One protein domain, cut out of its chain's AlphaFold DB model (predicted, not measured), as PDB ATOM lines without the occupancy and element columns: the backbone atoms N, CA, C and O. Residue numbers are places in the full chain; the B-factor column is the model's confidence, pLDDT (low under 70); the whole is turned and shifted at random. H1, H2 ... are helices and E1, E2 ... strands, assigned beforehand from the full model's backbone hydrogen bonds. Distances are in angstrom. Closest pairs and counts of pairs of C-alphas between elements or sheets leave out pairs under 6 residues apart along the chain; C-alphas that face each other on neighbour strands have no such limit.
ATOM      1  N   ARG A 130     466.358 584.184 388.330       89.38
ATOM      2  CA  ARG A 130     466.529 582.727 388.280       89.38
ATOM      3  C   ARG A 130     467.024 582.133 389.603       89.38
ATOM      4  O   ARG A 130     466.684 581.000 389.928       89.38
ATOM      5  N   PHE A 131     467.845 582.886 390.331       90.62
ATOM      6  CA  PHE A 131     468.447 582.481 391.601       90.62
ATOM      7  C   PHE A 131     468.005 583.417 392.721       90.62
ATOM      8  O   PHE A 131     467.841 584.622 392.491       90.62
ATOM      9  N   LYS A 132     467.888 582.885 393.944       91.94
ATOM     10  CA  LYS A 132     467.731 583.717 395.144       91.94
ATOM     11  C   LYS A 132     468.934 584.639 395.295       91.94
ATOM     12  O   LYS A 132     470.066 584.218 395.061       91.94
ATOM     13  N   ARG A 133     468.686 585.888 395.681       91.25
ATOM     14  CA  ARG A 133     469.725 586.915 395.809       91.25
ATOM     15  C   ARG A 133     470.032 587.220 397.266       91.25
ATOM     16  O   ARG A 133     469.156 587.088 398.117       91.25
ATOM     17  N   ASP A 134     471.273 587.600 397.534       90.19
ATOM     18  CA  ASP A 134     471.673 588.209 398.799       90.19
ATOM     19  C   ASP A 134     471.399 589.727 398.803       90.19
ATOM     20  O   ASP A 134     470.867 590.288 397.842       90.19
ATOM     21  N   GLU A 135     471.778 590.402 399.890       89.69
ATOM     22  CA  GLU A 135     471.620 591.855 400.063       89.69
ATOM     23  C   GLU A 135     472.373 592.683 399.008       89.69
ATOM     24  O   GLU A 135     472.057 593.849 398.782       89.69
ATOM     25  N   THR A 136     473.361 592.083 398.344       88.25
ATOM     26  CA  THR A 136     474.190 592.722 397.319       88.25
ATOM     27  C   THR A 136     473.701 592.441 395.894       88.25
ATOM     28  O   THR A 136     474.282 592.942 394.931       88.25
ATOM     29  N   GLY A 137     472.621 591.665 395.742       89.81
ATOM     30  CA  GLY A 137     472.024 591.291 394.457       89.81
ATOM     31  C   GLY A 137     472.691 590.091 393.775       89.81
ATOM     32  O   GLY A 137     472.205 589.612 392.743       89.81
ATOM     33  N   TRP A 138     473.776 589.562 394.341       92.56
ATOM     34  CA  TRP A 138     474.439 588.360 393.845       92.56
ATOM     35  C   TRP A 138     473.688 587.095 394.282       92.56
ATOM     36  O   TRP A 138     472.849 587.165 395.178       92.56
ATOM     37  N   PRO A 139     473.907 585.935 393.632       91.62
ATOM     38  CA  PRO A 139     473.307 584.684 394.082       91.62
ATOM     39  C   PRO A 139     473.628 584.414 395.553       91.62
ATOM     40  O   PRO A 139     474.789 584.436 395.951       91.62
ATOM     41  N   ALA A 140     472.598 584.135 396.348       90.69
ATOM     42  CA  ALA A 140     472.768 583.791 397.749       90.69
ATOM     43  C   ALA A 140     473.655 582.545 397.893       90.69
ATOM     44  O   ALA A 140     473.633 581.655 397.042       90.69
ATOM     45  N   LEU A 141     474.376 582.425 399.010       86.31
ATOM     46  CA  LEU A 141     475.276 581.289 399.253       86.31
ATOM     47  C   LEU A 141     474.566 579.926 399.140       86.31
ATOM     48  O   LEU A 141     475.185 578.947 398.741       86.31
ATOM     49  N   SER A 142     473.260 579.867 399.432       89.44
ATOM     50  CA  SER A 142     472.431 578.664 399.270       89.44
ATOM     51  C   SER A 142     472.250 578.208 397.817       89.44
ATOM     52  O   SER A 142     471.909 577.055 397.585       89.44
ATOM     53  N   GLU A 143     472.429 579.111 396.853       90.31
ATOM     54  CA  GLU A 143     472.368 578.835 395.411       90.31
ATOM     55  C   GLU A 143     473.729 578.381 394.859       90.31
ATOM     56  O   GLU A 143     473.817 577.857 393.746       90.31
ATOM     57  N   LEU A 144     474.804 578.578 395.628       89.31
ATOM     58  CA  LEU A 144     476.152 578.169 395.263       89.31
ATOM     59  C   LEU A 144     476.451 576.790 395.846       89.31
ATOM     60  O   LEU A 144     476.155 576.486 397.000       89.31
ATOM     61  N   ASN A 145     477.095 575.933 395.055       88.19
ATOM     62  CA  ASN A 145     477.564 574.664 395.586       88.19
ATOM     63  C   ASN A 145     478.737 574.918 396.542       88.19
ATOM     64  O   ASN A 145     479.736 575.506 396.134       88.19
ATOM     65  N   HIS A 146     478.643 574.437 397.784       85.94
ATOM     66  CA  HIS A 146     479.616 574.719 398.843       85.94
ATOM     67  C   HIS A 146     481.073 574.481 398.422       85.94
ATOM     68  O   HIS A 146     481.940 575.284 398.727       85.94
ATOM     69  N   TYR A 147     481.390 573.409 397.687       85.12
ATOM     70  CA  TYR A 147     482.790 573.169 397.304       85.12
ATOM     71  C   TYR A 147     483.327 574.176 396.270       85.12
ATOM     72  O   TYR A 147     484.537 574.319 396.126       85.12
ATOM     73  N   GLN A 148     482.438 574.859 395.547       87.88
ATOM     74  CA  GLN A 148     482.751 575.795 394.465       87.88
ATOM     75  C   GLN A 148     482.932 577.240 394.958       87.88
ATOM     76  O   GLN A 148     483.276 578.122 394.166       87.88
ATOM     77  N   THR A 149     482.710 577.484 396.253       90.81
ATOM     78  CA  THR A 149     482.874 578.794 396.903       90.81
ATOM     79  C   THR A 149     484.255 578.986 397.523       90.81
ATOM     80  O   THR A 149     484.482 579.970 398.221       90.81
ATOM     81  N   PHE A 150     485.178 578.052 397.295       94.69
ATOM     82  CA  PHE A 150     486.554 578.120 397.775       94.69
ATOM     83  C   PHE A 150     487.514 578.206 396.596       94.69
ATOM     84  O   PHE A 150     487.251 577.645 395.541       94.69
ATOM     85  N   ASP A 151     488.626 578.907 396.765       94.25
ATOM     86  CA  ASP A 151     489.674 579.013 395.762       94.25
ATOM     87  C   ASP A 151     490.531 577.737 395.699       94.25
ATOM     88  O   ASP A 151     490.297 576.739 396.392       94.25
ATOM     89  N   ALA A 152     491.555 577.756 394.851       93.25
ATOM     90  CA  ALA A 152     492.496 576.656 394.697       93.25
ATOM     91  C   ALA A 152     493.204 576.220 395.991       93.25
ATOM     92  O   ALA A 152     493.613 575.060 396.094       93.25
ATOM     93  N   ASP A 153     493.375 577.143 396.937       92.62
ATOM     94  CA  ASP A 153     494.049 576.934 398.216       92.62
ATOM     95  C   ASP A 153     493.032 576.678 399.347       92.62
ATOM     96  O   ASP A 153     493.394 576.656 400.524       92.62
ATOM     97  N   LYS A 154     491.766 576.415 398.983       93.25
ATOM     98  CA  LYS A 154     490.633 576.146 399.879       93.25
ATOM     99  C   LYS A 154     490.267 577.328 400.778       93.25
ATOM    100  O   LYS A 154     489.711 577.134 401.858       93.25
ATOM    101  N   LEU A 155     490.555 578.549 400.340       93.88
ATOM    102  CA  LEU A 155     490.130 579.765 401.025       93.88
ATOM    103  C   LEU A 155     488.805 580.253 400.434       93.88
ATOM    104  O   LEU A 155     488.625 580.172 399.222       93.88
ATOM    105  N   PRO A 156     487.865 580.759 401.247       94.62
ATOM    106  CA  PRO A 156     486.579 581.219 400.739       94.62
ATOM    107  C   PRO A 156     486.762 582.371 399.741       94.62
ATOM    108  O   PRO A 156     487.617 583.245 399.932       94.62
ATOM    109  N   ILE A 157     485.948 582.351 398.687       94.38
ATOM    110  CA  ILE A 157     485.846 583.399 397.673       94.38
ATOM    111  C   ILE A 157     484.625 584.255 397.995       94.38
ATOM    112  O   ILE A 157     483.516 583.734 398.117       94.38
ATOM    113  N   GLN A 158     484.819 585.567 398.084       92.81
ATOM    114  CA  GLN A 158     483.735 586.532 398.220       92.81
ATOM    115  C   GLN A 158     483.560 587.358 396.944       92.81
ATOM    116  O   GLN A 158     484.496 587.593 396.176       92.81
ATOM    117  N   HIS A 159     482.331 587.820 396.718       93.31
ATOM    118  CA  HIS A 159     482.019 588.754 395.646       93.31
ATOM    119  C   HIS A 159     482.851 590.035 395.787       93.31
ATOM    120  O   HIS A 159     482.790 590.728 396.798       93.31
ATOM    121  N   GLY A 160     483.635 590.348 394.758       93.31
ATOM    122  CA  GLY A 160     484.512 591.515 394.710       93.31
ATOM    123  C   GLY A 160     485.946 591.265 395.152       93.31
ATOM    124  O   GLY A 160     486.776 592.168 394.991       93.31
ATOM    125  N   ASP A 161     486.268 590.055 395.619       95.50
ATOM    126  CA  ASP A 161     487.631 589.689 395.995       95.50
ATOM    127  C   ASP A 161     488.608 589.891 394.839       95.50
ATOM    128  O   ASP A 161     488.317 589.614 393.672       95.50
ATOM    129  N   VAL A 162     489.810 590.355 395.177       97.00
ATOM    130  CA  VAL A 162     490.903 590.497 394.216       97.00
ATOM    131  C   VAL A 162     491.732 589.221 394.216       97.00
ATOM    132  O   VAL A 162     492.569 589.016 395.095       97.00
ATOM    133  N   LEU A 163     491.527 588.391 393.198       97.12
ATOM    134  CA  LEU A 163     492.216 587.117 393.027       97.12
ATOM    135  C   LEU A 163     493.153 587.138 391.819       97.12
ATOM    136  O   LEU A 163     493.153 588.050 390.981       97.12
ATOM    137  N   LEU A 164     493.993 586.114 391.763       96.88
ATOM    138  CA  LEU A 164     494.899 585.838 390.669       96.88
ATOM    139  C   LEU A 164     494.445 584.598 389.906       96.88
ATOM    140  O   LEU A 164     493.854 583.679 390.468       96.88
ATOM    141  N   THR A 165     494.770 584.565 388.621       95.81
ATOM    142  CA  THR A 165     494.638 583.373 387.785       95.81
ATOM    143  C   THR A 165     495.715 583.362 386.704       95.81
ATOM    144  O   THR A 165     496.441 584.346 386.517       95.81
ATOM    145  N   ARG A 166     495.841 582.251 385.982       92.38
ATOM    146  CA  ARG A 166     496.744 582.109 384.837       92.38
ATOM    147  C   ARG A 166     495.919 582.004 383.568       92.38
ATOM    148  O   ARG A 166     494.959 581.249 383.520       92.38
ATOM    149  N   ASP A 167     496.312 582.725 382.526       89.94
ATOM    150  CA  ASP A 167     495.707 582.501 381.217       89.94
ATOM    151  C   ASP A 167     496.243 581.237 380.533       89.94
ATOM    152  O   ASP A 167     497.184 580.586 380.999       89.94
ATOM    153  N   SER A 168     495.665 580.908 379.378       84.19
ATOM    154  CA  SER A 168     496.074 579.758 378.565       84.19
ATOM    155  C   SER A 168     497.534 579.805 378.099       84.19
ATOM    156  O   SER A 168     498.066 578.792 377.661       84.19
ATOM    157  N   LYS A 169     498.206 580.958 378.197       84.75
ATOM    158  CA  LYS A 169     499.627 581.140 377.870       84.75
ATOM    159  C   LYS A 169     500.519 581.144 379.120       84.75
ATOM    160  O   LYS A 169     501.730 581.355 379.001       84.75
ATOM    161  N   GLY A 170     499.939 580.925 380.302       87.12
ATOM    162  CA  GLY A 170     500.621 580.892 381.593       87.12
ATOM    163  C   GLY A 170     500.917 582.267 382.196       87.12
ATOM    164  O   GLY A 170     501.644 582.353 383.193       87.12
ATOM    165  N   TYR A 171     500.388 583.355 381.624       90.94
ATOM    166  CA  TYR A 171     500.568 584.690 382.194       90.94
ATOM    167  C   TYR A 171     499.657 584.892 383.396       90.94
ATOM    168  O   TYR A 171     498.471 584.568 383.357       90.94
ATOM    169  N   LEU A 172     500.224 585.463 384.457       94.06
ATOM    170  CA  LEU A 172     499.475 585.857 385.640       94.06
ATOM    171  C   LEU A 172     498.549 587.031 385.312       94.06
ATOM    172  O   LEU A 172     498.979 588.025 384.723       94.06
ATOM    173  N   ARG A 173     497.294 586.928 385.740       94.62
ATOM    174  CA  ARG A 173     496.310 588.010 385.703       94.62
ATOM    175  C   ARG A 173     495.801 588.276 387.105       94.62
ATOM    176  O   ARG A 173     495.622 587.346 387.882       94.62
ATOM    177  N   ARG A 174     495.551 589.549 387.395       96.00
ATOM    178  CA  ARG A 174     494.935 590.025 388.633       96.00
ATOM    179  C   ARG A 174     493.601 590.665 388.285       96.00
ATOM    180  O   ARG A 174     493.543 591.444 387.338       96.00
ATOM    181  N   GLY A 175     492.559 590.347 389.038       96.44
ATOM    182  CA  GLY A 175     491.212 590.825 388.751       96.44
ATOM    183  C   GLY A 175     490.260 590.617 389.917       96.44
ATOM    184  O   GLY A 175     490.622 589.992 390.912       96.44
ATOM    185  N   ARG A 176     489.058 591.177 389.791       96.94
ATOM    186  CA  ARG A 176     487.955 590.986 390.735       96.94
ATOM    187  C   ARG A 176     487.068 589.832 390.291       96.94
ATOM    188  O   ARG A 176     486.847 589.678 389.089       96.94
ATOM    189  N   VAL A 177     486.557 589.055 391.239       96.12
ATOM    190  CA  VAL A 177     485.663 587.919 390.969       96.12
ATOM    191  C   VAL A 177     484.236 588.186 391.418       96.12
ATOM    192  O   VAL A 177     484.009 588.791 392.460       96.12
ATOM    193  N   TRP A 178     483.271 587.707 390.639       95.00
ATOM    194  CA  TRP A 178     481.844 587.853 390.915       95.00
ATOM    195  C   TRP A 178     481.054 586.614 390.458       95.00
ATOM    196  O   TRP A 178     481.537 585.839 389.629       95.00
ATOM    197  N   GLY A 179     479.836 586.421 390.974       91.12
ATOM    198  CA  GLY A 179     478.976 585.289 390.603       91.12
ATOM    199  C   GLY A 179     479.421 583.938 391.186       91.12
ATOM    200  O   GLY A 179     479.283 583.702 392.375       91.12
ATOM    201  N   GLY A 180     479.905 583.011 390.358       89.06
ATOM    202  CA  GLY A 180     480.348 581.693 390.844       89.06
ATOM    203  C   GLY A 180     479.328 580.559 390.705       89.06
ATOM    204  O   GLY A 180     479.529 579.482 391.267       89.06
ATOM    205  N   ILE A 181     478.257 580.752 389.927       90.50
ATOM    206  CA  ILE A 181     477.320 579.668 389.593       90.50
ATOM    207  C   ILE A 181     478.056 578.552 388.844       90.50
ATOM    208  O   ILE A 181     478.827 578.805 387.914       90.50
ATOM    209  N   ASN A 182     477.800 577.303 389.242       88.75
ATOM    210  CA  ASN A 182     478.464 576.104 388.721       88.75
ATOM    211  C   ASN A 182     480.001 576.157 388.822       88.75
ATOM    212  O   ASN A 182     480.700 575.542 388.017       88.75
ATOM    213  N   GLY A 183     480.538 576.917 389.780       90.38
ATOM    214  CA  GLY A 183     481.972 577.053 390.018       90.38
ATOM    215  C   GLY A 183     482.701 577.879 388.971       90.38
ATOM    216  O   GLY A 183     483.927 577.949 389.011       90.38
ATOM    217  N   MET A 184     481.959 578.529 388.073       94.31
ATOM    218  CA  MET A 184     482.487 579.462 387.090       94.31
ATOM    219  C   MET A 184     482.263 580.889 387.581       94.31
ATOM    220  O   MET A 184     481.141 581.392 387.645       94.31
ATOM    221  N   TRP A 185     483.358 581.554 387.918       95.50
ATOM    222  CA  TRP A 185     483.369 582.917 388.427       95.50
ATOM    223  C   TRP A 185     483.630 583.907 387.296       95.50
ATOM    224  O   TRP A 185     484.536 583.716 386.478       95.50
ATOM    225  N   THR A 186     482.859 584.992 387.252       96.19
ATOM    226  CA  THR A 186     483.118 586.119 386.353       96.19
ATOM    227  C   THR A 186     484.335 586.876 386.871       96.19
ATOM    228  O   THR A 186     484.285 587.500 387.928       96.19
ATOM    229  N   PHE A 187     485.439 586.817 386.131       97.00
ATOM    230  CA  PHE A 187     486.720 587.415 386.493       97.00
ATOM    231  C   PHE A 187     486.991 588.652 385.638       97.00
ATOM    232  O   PHE A 187     487.203 588.546 384.430       97.00
ATOM    233  N   VAL A 188     487.011 589.823 386.266       96.75
ATOM    234  CA  VAL A 188     487.206 591.128 385.624       96.75
ATOM    235  C   VAL A 188     488.613 591.638 385.927       96.75
ATOM    236  O   VAL A 188     488.938 591.922 387.078       96.75
ATOM    237  N   TYR A 189     489.463 591.763 384.907       94.81
ATOM    238  CA  TYR A 189     490.898 592.063 385.060       94.81
ATOM    239  C   TYR A 189     491.333 593.414 384.478       94.81
ATOM    240  O   TYR A 189     492.523 593.729 384.454       94.81
ATOM    241  N   GLY A 190     490.391 594.222 384.001       90.75
ATOM    242  CA  GLY A 190     490.658 595.552 383.466       90.75
ATOM    243  C   GLY A 190     489.374 596.341 383.253       90.75
ATOM    244  O   GLY A 190     488.284 595.855 383.535       90.75
ATOM    245  N   SER A 191     489.512 597.570 382.758       84.06
ATOM    246  CA  SER A 191     488.396 598.497 382.533       84.06
ATOM    247  C   SER A 191     487.826 598.452 381.113       84.06
ATOM    248  O   SER A 191     486.807 599.083 380.835       84.06
ATOM    249  N   GLY A 192     488.471 597.737 380.188       82.25
ATOM    250  CA  GLY A 192     487.980 597.566 378.828       82.25
ATOM    251  C   GLY A 192     486.786 596.616 378.760       82.25
ATOM    252  O   GLY A 192     486.661 595.672 379.534       82.25
ATOM    253  N   GLN A 193     485.934 596.805 377.754       82.31
ATOM    254  CA  GLN A 193     484.740 595.979 377.522       82.31
ATOM    255  C   GLN A 193     485.048 594.484 377.313       82.31
ATOM    256  O   GLN A 193     484.182 593.638 377.492       82.31
ATOM    257  N   ARG A 194     486.278 594.127 376.938       85.19
ATOM    258  CA  ARG A 194     486.719 592.731 376.759       85.19
ATOM    259  C   ARG A 194     487.632 592.243 377.884       85.19
ATOM    260  O   ARG A 194     488.182 591.151 377.794       85.19
ATOM    261  N   ASP A 195     487.819 593.047 378.925       91.31
ATOM    262  CA  ASP A 195     488.768 592.759 379.999       91.31
ATOM    263  C   ASP A 195     488.109 591.934 381.118       91.31
ATOM    264  O   ASP A 195     488.230 592.234 382.307       91.31
ATOM    265  N   PHE A 196     487.396 590.882 380.716       94.75
ATOM    266  CA  PHE A 196     486.778 589.912 381.607       94.75
ATOM    267  C   PHE A 196     486.809 588.510 380.989       94.75
ATOM    268  O   PHE A 196     486.966 588.338 379.780       94.75
ATOM    269  N   THR A 197     486.682 587.487 381.823       94.75
ATOM    270  CA  THR A 197     486.560 586.090 381.398       94.75
ATOM    271  C   THR A 197     485.832 585.285 382.475       94.75
ATOM    272  O   THR A 197     485.416 585.844 383.488       94.75
ATOM    273  N   HIS A 198     485.612 583.998 382.239       94.94
ATOM    274  CA  HIS A 198     485.006 583.089 383.209       94.94
ATOM    275  C   HIS A 198     486.074 582.093 383.643       94.94
ATOM    276  O   HIS A 198     486.714 581.478 382.793       94.94
ATOM    277  N   VAL A 199     486.286 581.973 384.948       95.50
ATOM    278  CA  VAL A 199     487.381 581.186 385.525       95.50
ATOM    279  C   VAL A 199     486.803 580.201 386.525       95.50
ATOM    280  O   VAL A 199     485.933 580.561 387.318       95.50
ATOM    281  N   SER A 200     487.279 578.959 386.487       95.12
ATOM    282  CA  SER A 200     486.908 577.962 387.492       95.12
ATOM    283  C   SER A 200     487.440 578.366 388.870       95.12
ATOM    284  O   SER A 200     488.575 578.830 388.985       95.12
ATOM    285  N   PHE A 201     486.676 578.107 389.930       94.50
ATOM    286  CA  PHE A 201     487.115 578.295 391.320       94.50
ATOM    287  C   PHE A 201     488.488 577.654 391.608       94.50
ATOM    288  O   PHE A 201     489.324 578.233 392.297       94.50
ATOM    289  N   SER A 202     488.777 576.502 390.991       93.50
ATOM    290  CA  SER A 202     490.032 575.754 391.153       93.50
ATOM    291  C   SER A 202     491.263 576.409 390.509       93.50
ATOM    292  O   SER A 202     492.397 575.973 390.736       93.50
ATOM    293  N   GLU A 203     491.046 577.407 389.652       94.56
ATOM    294  CA  GLU A 203     492.079 578.169 388.939       94.56
ATOM    295  C   GLU A 203     492.300 579.565 389.533       94.56
ATOM    296  O   GLU A 203     493.223 580.274 389.118       94.56
ATOM    297  N   LEU A 204     491.466 579.961 390.495       96.69
ATOM    298  CA  LEU A 204     491.600 581.196 391.252       96.69
ATOM    299  C   LEU A 204     492.469 580.951 392.484       96.69
ATOM    300  O   LEU A 204     492.353 579.918 393.134       96.69
ATOM    301  N   PHE A 205     493.361 581.886 392.797       96.25
ATOM    302  CA  PHE A 205     494.231 581.803 393.970       96.25
ATOM    303  C   PHE A 205     494.671 583.192 394.434       96.25
ATOM    304  O   PHE A 205     494.625 584.168 393.682       96.25
ATOM    305  N   ARG A 206     495.118 583.299 395.686       95.38
ATOM    306  CA  ARG A 206     495.595 584.564 396.270       95.38
ATOM    307  C   ARG A 206     497.067 584.824 395.941       95.38
ATOM    308  O   ARG A 206     497.804 583.933 395.530       95.38
TER     309      ARG A 206
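Overview. This is residues 130 to 206 of the 268 residues of an uncharacterized protein of Rhizobium sp. Root564 (UniProt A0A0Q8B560). With little regular structure, this is a small antiparallel sheet, E1 E2 E3 E4, curled like part of a barrel, with unnamed residues 130 to 145 at one end of the longest axis. The 77 printed residues, 27 in named elements, run H1, E1, E2, E3, E4: mostly strand, a meander, each strand the antiparallel neighbour of the one before. The whole is compact, radius of gyration of the C-alphas 12.2 A, spanning 35 by 28 by 17 A.

Along the chain. E2, residues 172 to 179, measures 21.1 A and bends by 58 degrees at 175. E1 is 162 to 166, E3 184 to 188, and E4 196 to 200, ending at C-alpha (486.908, 577.962, 387.492). H1, 146 to 149, begins at C-alpha (479.616, 574.719, 398.843).

Arrangement. Within hydrogen-bond range are N 173 and O 165, 2.8 A, in hairpin E1 and E2; N 176 and O 188, 2.8 A, in hairpin E2 and E3; N 185 and O 199, 2.8 A, in hairpin E3 and E4. H1 only grazes the sheet, with residues 148 to 149; it is too short for an O i to N i+4 pair.

Size, cuts and confidence. C-alphas 135 and 169 are farthest apart, 37.3 A. The link H1 to E1 is long. The printed part has no cut; no printed residue is under pLDDT 70.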